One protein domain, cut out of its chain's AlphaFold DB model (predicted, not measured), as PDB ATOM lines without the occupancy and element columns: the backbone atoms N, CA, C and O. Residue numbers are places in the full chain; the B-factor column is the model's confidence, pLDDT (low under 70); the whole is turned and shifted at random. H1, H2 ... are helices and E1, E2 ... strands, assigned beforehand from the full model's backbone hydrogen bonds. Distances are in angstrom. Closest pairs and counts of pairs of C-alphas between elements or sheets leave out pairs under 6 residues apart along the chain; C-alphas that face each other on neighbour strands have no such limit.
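This is residues 82 to 179 of the 312 residues of an uncharacterized protein of Bilophila sp. 4_1_30 (UniProt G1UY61). Three small sheets follow one another along an elongated body: the three-stranded sheet E2 E1 E3 with H1 packed on it at one end, the branched sheet E4 E5 E6 E7 with H2 on it in the middle, and the hairpin E8 E9 at the other end. The long strand E5 bends sharply within the middle sheet, pairing with E4 before the bend and with E6 after it. The printed part has 98 residues, with two named helices and nine named strands in the order E1 E2 H1 E3 E4 E5 E6 E7 H2 E8 E9; neighbour strands are antiparallel and the class is mixed, helices and strands. It is only just compact, close to loose, with a radius of gyration of the C-alphas of 14.6 A and spans of 45 by 23 by 20 A.

Find C-alpha 82 at (-23.079, 7.013, 22.638), where E1, residues 82 to 84, begins. Read on to E2, residues 90 to 95, 13.7 A long, then H1, residues 96 to 101, 8.6 A, and E3, residues 105 to 107. E4 is residues 117 to 120; E5, residues 123 to 132, runs 24.1 A from C-alpha 123 at (-27.699, 18.887, 23.493). Next come E6, residues 137 to 139, E7, residues 148 to 153, 14.0 A, and H2, residues 154 to 159, 8.8 A. E8 is residues 169 to 171, and E9, residues 176 to 178, ends at C-alpha 178, (-11.838, 24.916, 52.896).

Look first at E1, the inner strand between E2 and E3: N 83 and O 92 are 3.0 A apart, N 82 and O 107 2.9 A. E2, H1 and E3 form a split strand-helix-strand unit, two strands of one sheet joined through a helix, with E1 between them in the sheet, and its crossover is right-handed. H1 is on this sheet; its closest C-alphas to E1 are Ala 99 and Ala 83, 6.4 A. Toward the branched sheet, the closest C-alphas of E2 and E4 are Ser 90 and Ser 117, 5.5 A. E4, E5 and E6 form a meander, each strand the antiparallel neighbour of the one before. E5 bends by 68 degrees at residue 128; E4 and E6 lie on one side of it, E7 on the other side. Check N 118 and O 125, 2.9 A; N 130 and O 138, 2.9 A; and N 152 and O 129, 2.9 A. H2 stands up from this sheet over E5, at a height over the sheet of 8.8 A, and its closest C-alphas to E5 are Arg 154 and Val 128, 5.8 A. In the hairpin E8 and E9, N 171 and O 176 are 2.8 A apart; the closest C-alphas of E6 and E8 are Leu 137 and Val 169, 7.1 A. In H1 and H2 every O i to N i+4 pair is within hydrogen-bond range.

The C-alphas of Ser 97 and Pro 164, the two farthest apart, are 45.3 A from each other. The printed part has no cut, and no link is long. Its mean pLDDT is 94.5, and no printed residue is under 70.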
ATOM      1  N   TYR A  82     -23.582   6.027  21.680       94.50
ATOM      2  CA  TYR A  82     -23.079   7.013  22.638       94.50
ATOM      3  C   TYR A  82     -24.068   7.117  23.793       94.50
ATOM      4  O   TYR A  82     -25.224   7.480  23.573       94.50
ATOM      5  N   ALA A  83     -23.628   6.783  25.004       95.69
ATOM      6  CA  ALA A  83     -24.499   6.690  26.170       95.69
ATOM      7  C   ALA A  83     -24.171   7.741  27.236       95.69
ATOM      8  O   ALA A  83     -23.058   8.268  27.295       95.69
ATOM      9  N   TRP A  84     -25.139   8.016  28.109       95.81
ATOM     10  CA  TRP A  84     -24.973   8.859  29.289       95.81
ATOM     11  C   TRP A  84     -25.673   8.273  30.518       95.81
ATOM     12  O   TRP A  84     -26.707   7.612  30.411       95.81
ATOM     13  N   ASN A  85     -25.093   8.525  31.691       94.00
ATOM     14  CA  ASN A  85     -25.598   8.029  32.970       94.00
ATOM     15  C   ASN A  85     -26.808   8.843  33.489       94.00
ATOM     16  O   ASN A  85     -27.284   9.770  32.831       94.00
ATOM     17  N   GLY A  86     -27.293   8.511  34.691       91.62
ATOM     18  CA  GLY A  86     -28.414   9.207  35.339       91.62
ATOM     19  C   GLY A  86     -28.176  10.699  35.616       91.62
ATOM     20  O   GLY A  86     -29.131  11.470  35.624       91.62
ATOM     21  N   ASP A  87     -26.915  11.119  35.741       90.38
ATOM     22  CA  ASP A  87     -26.510  12.525  35.899       90.38
ATOM     23  C   ASP A  87     -26.294  13.227  34.552       90.38
ATOM     24  O   ASP A  87     -25.747  14.331  34.481       90.38
ATOM     25  N   ASN A  88     -26.713  12.582  33.460       94.56
ATOM     26  CA  ASN A  88     -26.539  13.039  32.092       94.56
ATOM     27  C   ASN A  88     -25.075  13.156  31.633       94.56
ATOM     28  O   ASN A  88     -24.795  13.809  30.630       94.56
ATOM     29  N   ILE A  89     -24.122  12.518  32.309       94.94
ATOM     30  CA  ILE A  89     -22.710  12.529  31.911       94.94
ATOM     31  C   ILE A  89     -22.455  11.446  30.871       94.94
ATOM     32  O   ILE A  89     -22.829  10.289  31.065       94.94
ATOM     33  N   SER A  90     -21.805  11.821  29.768       94.94
ATOM     34  CA  SER A  90     -21.379  10.883  28.730       94.94
ATOM     35  C   SER A  90     -20.463   9.815  29.320       94.94
ATOM     36  O   SER A  90     -19.435  10.132  29.919       94.94
ATOM     37  N   VAL A  91     -20.809   8.549  29.097       93.69
ATOM     38  CA  VAL A  91     -19.975   7.391  29.460       93.69
ATOM     39  C   VAL A  91     -19.187   6.854  28.263       93.69
ATOM     40  O   VAL A  91     -18.562   5.798  28.339       93.69
ATOM     41  N   GLY A  92     -19.205   7.588  27.148       92.06
ATOM     42  CA  GLY A  92     -18.561   7.196  25.904       92.06
ATOM     43  C   GLY A  92     -19.399   6.224  25.078       92.06
ATOM     44  O   GLY A  92     -20.633   6.242  25.106       92.06
ATOM     45  N   ARG A  93     -18.703   5.413  24.276       93.19
ATOM     46  CA  ARG A  93     -19.309   4.490  23.316       93.19
ATOM     47  C   ARG A  93     -19.379   3.085  23.915       93.19
ATOM     48  O   ARG A  93     -18.335   2.489  24.168       93.19
ATOM     49  N   ILE A  94     -20.588   2.568  24.108       94.75
ATOM     50  CA  ILE A  94     -20.867   1.237  24.679       94.75
ATOM     51  C   ILE A  94     -21.878   0.486  23.811       94.75
ATOM     52  O   ILE A  94     -22.460   1.082  22.910       94.75
ATOM     53  N   LEU A  95     -22.096  -0.806  24.054       94.81
ATOM     54  CA  LEU A  95     -23.145  -1.559  23.358       94.81
ATOM     55  C   LEU A  95     -24.543  -1.086  23.782       94.81
ATOM     56  O   LEU A  95     -24.753  -0.685  24.929       94.81
ATOM     57  N   LYS A  96     -25.507  -1.139  22.858       94.50
ATOM     58  CA  LYS A  96     -26.905  -0.780  23.126       94.50
ATOM     59  C   LYS A  96     -27.482  -1.626  24.263       94.50
ATOM     60  O   LYS A  96     -28.075  -1.069  25.182       94.50
ATOM     61  N   SER A  97     -27.238  -2.935  24.247       95.44
ATOM     62  CA  SER A  97     -27.677  -3.855  25.303       95.44
ATOM     63  C   SER A  97     -27.109  -3.482  26.678       95.44
ATOM     64  O   SER A  97     -27.801  -3.569  27.692       95.44
ATOM     65  N   GLU A  98     -25.861  -3.007  26.724       97.00
ATOM     66  CA  GLU A  98     -25.212  -2.541  27.948       97.00
ATOM     67  C   GLU A  98     -25.843  -1.241  28.461       97.00
ATOM     68  O   GLU A  98     -26.090  -1.112  29.662       97.00
ATOM     69  N   ALA A  99     -26.130  -0.290  27.566       96.56
ATOM     70  CA  ALA A  99     -26.820   0.947  27.916       96.56
ATOM     71  C   ALA A  99     -28.213   0.656  28.499       96.56
ATOM     72  O   ALA A  99     -28.559   1.179  29.560       96.56
ATOM     73  N   GLU A 100     -28.976  -0.233  27.858       95.62
ATOM     74  CA  GLU A 100     -30.301  -0.663  28.312       95.62
ATOM     75  C   GLU A 100     -30.239  -1.364  29.674       95.62
ATOM     76  O   GLU A 100     -30.990  -1.010  30.584       95.62
ATOM     77  N   ALA A 101     -29.303  -2.300  29.860       97.25
ATOM     78  CA  ALA A 101     -29.121  -3.014  31.124       97.25
ATOM     79  C   ALA A 101     -28.758  -2.080  32.293       97.25
ATOM     80  O   ALA A 101     -29.148  -2.336  33.433       97.25
ATOM     81  N   LYS A 102     -28.025  -0.993  32.016       96.50
ATOM     82  CA  LYS A 102     -27.646   0.031  33.003       96.50
ATOM     83  C   LYS A 102     -28.694   1.138  33.174       96.50
ATOM     84  O   LYS A 102     -28.522   1.994  34.039       96.50
ATOM     85  N   GLY A 103     -29.764   1.141  32.374       96.69
ATOM     86  CA  GLY A 103     -30.775   2.201  32.378       96.69
ATOM     87  C   GLY A 103     -30.242   3.557  31.900       96.69
ATOM     88  O   GLY A 103     -30.731   4.601  32.328       96.69
ATOM     89  N   TYR A 104     -29.210   3.552  31.058       96.75
ATOM     90  CA  TYR A 104     -28.603   4.756  30.503       96.75
ATOM     91  C   TYR A 104     -29.416   5.294  29.329       96.75
ATOM     92  O   TYR A 104     -30.011   4.538  28.559       96.75
ATOM     93  N   GLY A 105     -29.401   6.615  29.156       95.75
ATOM     94  CA  GLY A 105     -29.846   7.212  27.902       95.75
ATOM     95  C   GLY A 105     -28.784   7.017  26.823       95.75
ATOM     96  O   GLY A 105     -27.594   6.933  27.131       95.75
ATOM     97  N   PHE A 106     -29.192   6.924  25.556       94.81
ATOM     98  CA  PHE A 106     -28.254   6.748  24.449       94.81
ATOM     99  C   PHE A 106     -28.737   7.363  23.129       94.81
ATOM    100  O   PHE A 106     -29.914   7.660  22.936       94.81
ATOM    101  N   THR A 107     -27.793   7.553  22.208       91.81
ATOM    102  CA  THR A 107     -28.005   8.049  20.843       91.81
ATOM    103  C   THR A 107     -27.001   7.413  19.880       91.81
ATOM    104  O   THR A 107     -25.925   6.972  20.285       91.81
ATOM    105  N   VAL A 108     -27.348   7.369  18.594       88.31
ATOM    106  CA  VAL A 108     -26.475   6.836  17.533       88.31
ATOM    107  C   VAL A 108     -25.752   7.958  16.786       88.31
ATOM    108  O   VAL A 108     -24.570   7.833  16.483       88.31
ATOM    109  N   LEU A 109     -26.452   9.062  16.512       85.19
ATOM    110  CA  LEU A 109     -25.978  10.127  15.618       85.19
ATOM    111  C   LEU A 109     -25.326  11.303  16.351       85.19
ATOM    112  O   LEU A 109     -24.477  11.990  15.791       85.19
ATOM    113  N   ASP A 110     -25.731  11.553  17.594       89.50
ATOM    114  CA  ASP A 110     -25.325  12.749  18.331       89.50
ATOM    115  C   ASP A 110     -24.072  12.469  19.174       89.50
ATOM    116  O   ASP A 110     -24.152  12.106  20.350       89.50
ATOM    117  N   VAL A 111     -22.908  12.578  18.527       92.19
ATOM    118  CA  VAL A 111     -21.587  12.304  19.110       92.19
ATOM    119  C   VAL A 111     -21.232  13.370  20.160       92.19
ATOM    120  O   VAL A 111     -21.240  14.557  19.829       92.19
ATOM    121  N   PRO A 112     -20.851  12.990  21.396       93.88
ATOM    122  CA  PRO A 112     -20.343  13.933  22.388       93.88
ATOM    123  C   PRO A 112     -19.074  14.632  21.867       93.88
ATOM    124  O   PRO A 112     -18.082  13.951  21.596       93.88
ATOM    125  N   PRO A 113     -19.064  15.969  21.713       94.56
ATOM    126  CA  PRO A 113     -17.963  16.667  21.052       94.56
ATOM    127  C   PRO A 113     -16.804  17.022  21.998       94.56
ATOM    128  O   PRO A 113     -15.772  17.504  21.532       94.56
ATOM    129  N   TYR A 114     -16.954  16.798  23.310       94.75
ATOM    130  CA  TYR A 114     -15.966  17.161  24.332       94.75
ATOM    131  C   TYR A 114     -15.473  15.935  25.116       94.75
ATOM    132  O   TYR A 114     -16.257  14.998  25.306       94.75
ATOM    133  N   PRO A 115     -14.229  15.959  25.648       92.50
ATOM    134  CA  PRO A 115     -13.681  14.858  26.447       92.50
ATOM    135  C   PRO A 115     -14.570  14.473  27.634       92.50
ATOM    136  O   PRO A 115     -14.808  13.292  27.884       92.50
ATOM    137  N   VAL A 116     -15.134  15.475  28.314       96.12
ATOM    138  CA  VAL A 116     -16.222  15.290  29.276       96.12
ATOM    139  C   VAL A 116     -17.413  16.122  28.826       96.12
ATOM    140  O   VAL A 116     -17.363  17.352  28.791       96.12
ATOM    141  N   SER A 117     -18.483  15.423  28.456       95.94
ATOM    142  CA  SER A 117     -19.717  16.017  27.944       95.94
ATOM    143  C   SER A 117     -20.886  15.698  28.870       95.94
ATOM    144  O   SER A 117     -21.029  14.555  29.308       95.94
ATOM    145  N   ARG A 118     -21.751  16.684  29.116       95.62
ATOM    146  CA  ARG A 118     -23.020  16.515  29.837       95.62
ATOM    147  C   ARG A 118     -24.193  16.764  28.898       95.62
ATOM    148  O   ARG A 118     -24.155  17.686  28.088       95.62
ATOM    149  N   ARG A 119     -25.238  15.952  28.993       94.69
ATOM    150  CA  ARG A 119     -26.474  16.094  28.230       94.69
ATOM    151  C   ARG A 119     -27.411  17.073  28.944       94.69
ATOM    152  O   ARG A 119     -27.772  16.859  30.096       94.69
ATOM    153  N   LYS A 120     -27.831  18.139  28.266       92.31
ATOM    154  CA  LYS A 120     -28.822  19.097  28.778       92.31
ATOM    155  C   LYS A 120     -29.734  19.533  27.640       92.31
ATOM    156  O   LYS A 120     -29.252  19.844  26.556       92.31
ATOM    157  N   ASP A 121     -31.046  19.468  27.856       89.56
ATOM    158  CA  ASP A 121     -32.074  19.872  26.881       89.56
ATOM    159  C   ASP A 121     -31.868  19.289  25.468       89.56
ATOM    160  O   ASP A 121     -32.049  19.956  24.448       89.56
ATOM    161  N   GLY A 122     -31.445  18.021  25.397       88.44
ATOM    162  CA  GLY A 122     -31.195  17.339  24.126       88.44
ATOM    163  C   GLY A 122     -29.961  17.843  23.370       88.44
ATOM    164  O   GLY A 122     -29.884  17.660  22.157       88.44
ATOM    165  N   ARG A 123     -28.994  18.466  24.053       92.56
ATOM    166  CA  ARG A 123     -27.699  18.887  23.493       92.56
ATOM    167  C   ARG A 123     -26.547  18.481  24.405       92.56
ATOM    168  O   ARG A 123     -26.736  18.254  25.598       92.56
ATOM    169  N   TRP A 124     -25.358  18.346  23.824       95.19
ATOM    170  CA  TRP A 124     -24.127  18.137  24.581       95.19
ATOM    171  C   TRP A 124     -23.519  19.477  24.987       95.19
ATOM    172  O   TRP A 124     -23.321  20.355  24.150       95.19
ATOM    173  N   GLU A 125     -23.193  19.607  26.266       95.75
ATOM    174  CA  GLU A 125     -22.467  20.736  26.839       95.75
ATOM    175  C   GLU A 125     -21.080  20.293  27.313       95.75
ATOM    176  O   GLU A 125     -20.898  19.168  27.786       95.75
ATOM    177  N   GLU A 126     -20.107  21.195  27.200       96.69
ATOM    178  CA  GLU A 126     -18.755  21.004  27.730       96.69
ATOM    179  C   GLU A 126     -18.775  21.086  29.259       96.69
ATOM    180  O   GLU A 126     -19.264  22.067  29.829       96.69
ATOM    181  N   VAL A 127     -18.182  20.093  29.923       97.31
ATOM    182  CA  VAL A 127     -17.832  20.195  31.342       97.31
ATOM    183  C   VAL A 127     -16.437  20.804  31.448       97.31
ATOM    184  O   VAL A 127     -15.450  20.190  31.047       97.31
ATOM    185  N   VAL A 128     -16.339  22.016  31.996       97.44
ATOM    186  CA  VAL A 128     -15.068  22.758  32.091       97.44
ATOM    187  C   VAL A 128     -14.359  22.559  33.426       97.44
ATOM    188  O   VAL A 128     -13.160  22.825  33.523       97.44
ATOM    189  N   ALA A 129     -15.080  22.102  34.449       97.25
ATOM    190  CA  ALA A 129     -14.535  21.829  35.769       97.25
ATOM    191  C   ALA A 129     -15.269  20.662  36.438       97.25
ATOM    192  O   ALA A 129     -16.477  20.489  36.271       97.25
ATOM    193  N   ILE A 130     -14.522  19.872  37.206       97.25
ATOM    194  CA  ILE A 130     -15.045  18.772  38.016       97.25
ATOM    195  C   ILE A 130     -14.602  18.952  39.464       97.25
ATOM    196  O   ILE A 130     -13.426  19.228  39.715       97.25
ATOM    197  N   ILE A 131     -15.520  18.725  40.405       97.31
ATOM    198  CA  ILE A 131     -15.189  18.483  41.814       97.31
ATOM    199  C   ILE A 131     -15.301  16.985  42.082       97.31
ATOM    200  O   ILE A 131     -16.287  16.345  41.699       97.31
ATOM    201  N   ARG A 132     -14.270  16.417  42.709       96.81
ATOM    202  CA  ARG A 132     -14.248  15.016  43.138       96.81
ATOM    203  C   ARG A 132     -14.838  14.843  44.538       96.81
ATOM    204  O   ARG A 132     -15.028  15.814  45.259       96.81
ATOM    205  N   ASP A 133     -15.098  13.601  44.919       96.50
ATOM    206  CA  ASP A 133     -15.619  13.191  46.228       96.50
ATOM    207  C   ASP A 133     -14.785  13.682  47.430       96.50
ATOM    208  O   ASP A 133     -15.328  13.900  48.506       96.50
ATOM    209  N   ASP A 134     -13.483  13.908  47.243       95.44
ATOM    210  CA  ASP A 134     -12.565  14.492  48.229       95.44
ATOM    211  C   ASP A 134     -12.470  16.027  48.162       95.44
ATOM    212  O   ASP A 134     -11.590  16.628  48.782       95.44
ATOM    213  N   GLY A 135     -13.330  16.666  47.368       96.69
ATOM    214  CA  GLY A 135     -13.347  18.109  47.157       96.69
ATOM    215  C   GLY A 135     -12.267  18.626  46.205       96.69
ATOM    216  O   GLY A 135     -12.172  19.836  45.976       96.69
ATOM    217  N   SER A 136     -11.418  17.763  45.641       96.06
ATOM    218  CA  SER A 136     -10.377  18.211  44.715       96.06
ATOM    219  C   SER A 136     -10.959  18.707  43.387       96.06
ATOM    220  O   SER A 136     -11.907  18.142  42.839       96.06
ATOM    221  N   LEU A 137     -10.365  19.786  42.869       96.81
ATOM    222  CA  LEU A 137     -10.750  20.435  41.617       96.81
ATOM    223  C   LEU A 137      -9.921  19.906  40.447       96.81
ATOM    224  O   LEU A 137      -8.690  19.901  40.511       96.81
ATOM    225  N   VAL A 138     -10.597  19.570  39.352       96.12
ATOM    226  CA  VAL A 138      -9.990  19.318  38.042       96.12
ATOM    227  C   VAL A 138     -10.551  20.327  37.047       96.12
ATOM    228  O   VAL A 138     -11.719  20.252  36.676       96.12
ATOM    229  N   GLU A 139      -9.722  21.270  36.609       95.38
ATOM    230  CA  GLU A 139     -10.064  22.180  35.513       95.38
ATOM    231  C   GLU A 139      -9.740  21.522  34.168       95.38
ATOM    232  O   GLU A 139      -8.715  20.854  34.041       95.38
ATOM    233  N   ARG A 140     -10.597  21.741  33.162       94.50
ATOM    234  CA  ARG A 140     -10.491  21.177  31.802       94.50
ATOM    235  C   ARG A 140     -10.280  19.657  31.816       94.50
ATOM    236  O   ARG A 140      -9.230  19.175  31.391       94.50
ATOM    237  N   PRO A 141     -11.252  18.898  32.342       95.31
ATOM    238  CA  PRO A 141     -11.107  17.460  32.491       95.31
ATOM    239  C   PRO A 141     -10.973  16.762  31.130       95.31
ATOM    240  O   PRO A 141     -11.734  17.022  30.201       95.31
ATOM    241  N   GLU A 142     -10.026  15.830  31.035       93.25
ATOM    242  CA  GLU A 142      -9.836  14.987  29.842       93.25
ATOM    243  C   GLU A 142     -10.684  13.706  29.885       93.25
ATOM    244  O   GLU A 142     -10.898  13.067  28.858       93.25
ATOM    245  N   ALA A 143     -11.172  13.323  31.066       88.31
ATOM    246  CA  ALA A 143     -12.044  12.172  31.273       88.31
ATOM    247  C   ALA A 143     -12.860  12.337  32.564       88.31
ATOM    248  O   ALA A 143     -12.438  13.034  33.493       88.31
ATOM    249  N   PHE A 144     -14.011  11.665  32.636       87.19
ATOM    250  CA  PHE A 144     -14.732  11.481  33.895       87.19
ATOM    251  C   PHE A 144     -14.166  10.277  34.668       87.19
ATOM    252  O   PHE A 144     -13.429   9.453  34.128       87.19
ATOM    253  N   CYS A 145     -14.489  10.190  35.955       88.00
ATOM    254  CA  CYS A 145     -13.998   9.167  36.870       88.00
ATOM    255  C   CYS A 145     -15.085   8.790  37.881       88.00
ATOM    256  O   CYS A 145     -15.987   9.582  38.128       88.00
ATOM    257  N   GLU A 146     -14.978   7.630  38.530       89.81
ATOM    258  CA  GLU A 146     -15.963   7.198  39.544       89.81
ATOM    259  C   GLU A 146     -16.006   8.110  40.778       89.81
ATOM    260  O   GLU A 146     -17.013   8.186  41.470       89.81
ATOM    261  N   ARG A 147     -14.914   8.836  41.035       94.31
ATOM    262  CA  ARG A 147     -14.799   9.803  42.134       94.31
ATOM    263  C   ARG A 147     -15.314  11.191  41.769       94.31
ATOM    264  O   ARG A 147     -15.250  12.097  42.587       94.31
ATOM    265  N   CYS A 148     -15.717  11.410  40.523       94.69
ATOM    266  CA  CYS A 148     -16.118  12.709  40.012       94.69
ATOM    267  C   CYS A 148     -17.603  12.923  40.354       94.69
ATOM    268  O   CYS A 148     -18.432  12.124  39.929       94.69
ATOM    269  N   VAL A 149     -17.934  13.959  41.133       94.62
ATOM    270  CA  VAL A 149     -19.279  14.116  41.734       94.62
ATOM    271  C   VAL A 149     -19.996  15.406  41.342       94.62
ATOM    272  O   VAL A 149     -21.219  15.409  41.263       94.62
ATOM    273  N   LEU A 150     -19.271  16.490  41.048       95.62
ATOM    274  CA  LEU A 150     -19.852  17.691  40.438       95.62
ATOM    275  C   LEU A 150     -19.226  17.928  39.073       95.62
ATOM    276  O   LEU A 150     -18.003  17.910  38.940       95.62
ATOM    277  N   PHE A 151     -20.070  18.202  38.085       96.06
ATOM    278  CA  PHE A 151     -19.691  18.460  36.701       96.06
ATOM    279  C   PHE A 151     -20.240  19.822  36.306       96.06
ATOM    280  O   PHE A 151     -21.453  19.978  36.157       96.06
ATOM    281  N   LEU A 152     -19.350  20.801  36.168       96.50
ATOM    282  CA  LEU A 152     -19.716  22.195  35.970       96.50
ATOM    283  C   LEU A 152     -19.575  22.569  34.496       96.50
ATOM    284  O   LEU A 152     -18.498  22.436  33.902       96.50
ATOM    285  N   SER A 153     -20.668  23.061  33.914       95.38
ATOM    286  CA  SER A 153     -20.633  23.747  32.624       95.38
ATOM    287  C   SER A 153     -19.868  25.067  32.736       95.38
ATOM    288  O   SER A 153     -19.513  25.522  33.823       95.38
ATOM    289  N   ARG A 154     -19.625  25.725  31.599       95.25
ATOM    290  CA  ARG A 154     -18.984  27.046  31.580       95.25
ATOM    291  C   ARG A 154     -19.738  28.085  32.416       95.25
ATOM    292  O   ARG A 154     -19.115  28.780  33.208       95.25
ATOM    293  N   GLU A 155     -21.057  28.150  32.271       94.94
ATOM    294  CA  GLU A 155     -21.915  29.097  32.997       94.94
ATOM    295  C   GLU A 155     -21.948  28.801  34.507       94.94
ATOM    296  O   GLU A 155     -21.825  29.704  35.338       94.94
ATOM    297  N   GLU A 156     -22.046  27.521  34.873       95.94
ATOM    298  CA  GLU A 156     -22.002  27.087  36.273       95.94
ATOM    299  C   GLU A 156     -20.639  27.391  36.898       95.94
ATOM    300  O   GLU A 156     -20.573  27.869  38.023       95.94
ATOM    301  N   TRP A 157     -19.547  27.178  36.159       96.69
ATOM    302  CA  TRP A 157     -18.196  27.464  36.638       96.69
ATOM    303  C   TRP A 157     -17.931  28.960  36.823       96.69
ATOM    304  O   TRP A 157     -17.298  29.359  37.798       96.69
ATOM    305  N   GLU A 158     -18.439  29.805  35.925       95.88
ATOM    306  CA  GLU A 158     -18.300  31.263  36.027       95.88
ATOM    307  C   GLU A 158     -19.026  31.848  37.247       95.88
ATOM    308  O   GLU A 158     -18.600  32.872  37.789       95.88
ATOM    309  N   THR A 159     -20.095  31.186  37.696       96.44
ATOM    310  CA  THR A 159     -20.874  31.567  38.886       96.44
ATOM    311  C   THR A 159     -20.467  30.807  40.152       96.44
ATOM    312  O   THR A 159     -20.878  31.186  41.251       96.44
ATOM    313  N   PHE A 160     -19.627  29.778  40.027       96.44
ATOM    314  CA  PHE A 160     -19.150  28.965  41.141       96.44
ATOM    315  C   PHE A 160     -18.274  29.782  42.108       96.44
ATOM    316  O   PHE A 160     -17.545  30.686  41.675       96.44
ATOM    317  N   PRO A 161     -18.277  29.475  43.423       95.25
ATOM    318  CA  PRO A 161     -17.376  30.121  44.371       95.25
ATOM    319  C   PRO A 161     -15.919  30.049  43.900       95.25
ATOM    320  O   PRO A 161     -15.416  28.983  43.545       95.25
ATOM    321  N   LYS A 162     -15.212  31.184  43.916       94.31
ATOM    322  CA  LYS A 162     -13.807  31.227  43.493       94.31
ATOM    323  C   LYS A 162     -12.918  30.544  44.522       94.31
ATOM    324  O   LYS A 162     -12.935  30.903  45.697       94.31
ATOM    325  N   ARG A 163     -12.085  29.618  44.051       94.69
ATOM    326  CA  ARG A 163     -11.082  28.940  44.870       94.69
ATOM    327  C   ARG A 163     -10.032  29.944  45.374       94.69
ATOM    328  O   ARG A 163      -9.357  30.547  44.540       94.69
ATOM    329  N   PRO A 164      -9.836  30.108  46.698       92.69
ATOM    330  CA  PRO A 164      -8.871  31.077  47.224       92.69
ATOM    331  C   PRO A 164      -7.414  30.739  46.877       92.69
ATOM    332  O   PRO A 164      -6.624  31.623  46.554       92.69
ATOM    333  N   SER A 165      -7.043  29.456  46.939       90.62
ATOM    334  CA  SER A 165      -5.707  28.977  46.567       90.62
ATOM    335  C   SER A 165      -5.722  27.502  46.171       90.62
ATOM    336  O   SER A 165      -6.659  26.769  46.489       90.62
ATOM    337  N   SER A 166      -4.634  27.028  45.554       90.94
ATOM    338  CA  SER A 166      -4.438  25.613  45.213       90.94
ATOM    339  C   SER A 166      -4.381  24.666  46.421       90.94
ATOM    340  O   SER A 166      -4.373  23.451  46.233       90.94
ATOM    341  N   SER A 167      -4.342  25.193  47.647       92.38
ATOM    342  CA  SER A 167      -4.403  24.400  48.879       92.38
ATOM    343  C   SER A 167      -5.833  24.086  49.308       92.38
ATOM    344  O   SER A 167      -6.032  23.142  50.060       92.38
ATOM    345  N   HIS A 168      -6.823  24.841  48.824       95.88
ATOM    346  CA  HIS A 168      -8.211  24.653  49.234       95.88
ATOM    347  C   HIS A 168      -8.863  23.501  48.471       95.88
ATOM    348  O   HIS A 168      -8.654  23.370  47.261       95.88
ATOM    349  N   VAL A 169      -9.683  22.715  49.154       97.25
ATOM    350  CA  VAL A 169     -10.596  21.725  48.567       97.25
ATOM    351  C   VAL A 169     -12.031  22.209  48.751       97.25
ATOM    352  O   VAL A 169     -12.295  23.046  49.614       97.25
ATOM    353  N   TYR A 170     -12.939  21.760  47.897       98.00
ATOM    354  CA  TYR A 170     -14.338  22.149  47.967       98.00
ATOM    355  C   TYR A 170     -15.090  21.225  48.924       98.00
ATOM    356  O   TYR A 170     -15.139  20.016  48.712       98.00
ATOM    357  N   ASP A 171     -15.672  21.792  49.971       96.94
ATOM    358  CA  ASP A 171     -16.587  21.098  50.863       96.94
ATOM    359  C   ASP A 171     -17.947  20.955  50.165       96.94
ATOM    360  O   ASP A 171     -18.656  21.935  49.926       96.94
ATOM    361  N   LEU A 172     -18.291  19.717  49.808       95.62
ATOM    362  CA  LEU A 172     -19.528  19.381  49.104       95.62
ATOM    363  C   LEU A 172     -20.780  19.553  49.977       95.62
ATOM    364  O   LEU A 172     -21.856  19.753  49.421       95.62
ATOM    365  N   GLU A 173     -20.653  19.464  51.303       95.12
ATOM    366  CA  GLU A 173     -21.771  19.567  52.248       95.12
ATOM    367  C   GLU A 173     -22.097  21.032  52.551       95.12
ATOM    368  O   GLU A 173     -23.259  21.436  52.505       95.12
ATOM    369  N   ASN A 174     -21.067  21.842  52.808       95.56
ATOM    370  CA  ASN A 174     -21.225  23.260  53.153       95.56
ATOM    371  C   ASN A 174     -21.142  24.204  51.941       95.56
ATOM    372  O   ASN A 174     -21.393  25.402  52.069       95.56
ATOM    373  N   HIS A 175     -20.827  23.671  50.758       95.12
ATOM    374  CA  HIS A 175     -20.708  24.403  49.496       95.12
ATOM    375  C   HIS A 175     -19.651  25.525  49.499       95.12
ATOM    376  O   HIS A 175     -19.804  26.543  48.813       95.12
ATOM    377  N   GLU A 176     -18.546  25.332  50.222       96.31
ATOM    378  CA  GLU A 176     -17.481  26.327  50.380       96.31
ATOM    379  C   GLU A 176     -16.070  25.765  50.161       96.31
ATOM    380  O   GLU A 176     -15.836  24.561  50.185       96.31
ATOM    381  N   TRP A 177     -15.095  26.646  49.923       97.38
ATOM    382  CA  TRP A 177     -13.690  26.252  49.823       97.38
ATOM    383  C   TRP A 177     -13.042  26.246  51.201       97.38
ATOM    384  O   TRP A 177     -12.932  27.294  51.835       97.38
ATOM    385  N   VAL A 178     -12.512  25.097  51.608       95.94
ATOM    386  CA  VAL A 178     -11.838  24.916  52.896       95.94
ATOM    387  C   VAL A 178     -10.370  24.573  52.691       95.94
ATOM    388  O   VAL A 178     -10.005  23.860  51.757       95.94
ATOM    389  N   ASP A 179      -9.503  25.084  53.559       96.00
ATOM    390  CA  ASP A 179      -8.113  24.644  53.619       96.00
ATOM    391  C   ASP A 179      -8.023  23.415  54.539       96.00
ATOM    392  O   ASP A 179      -8.181  23.553  55.754       96.00
TER     393      ASP A 179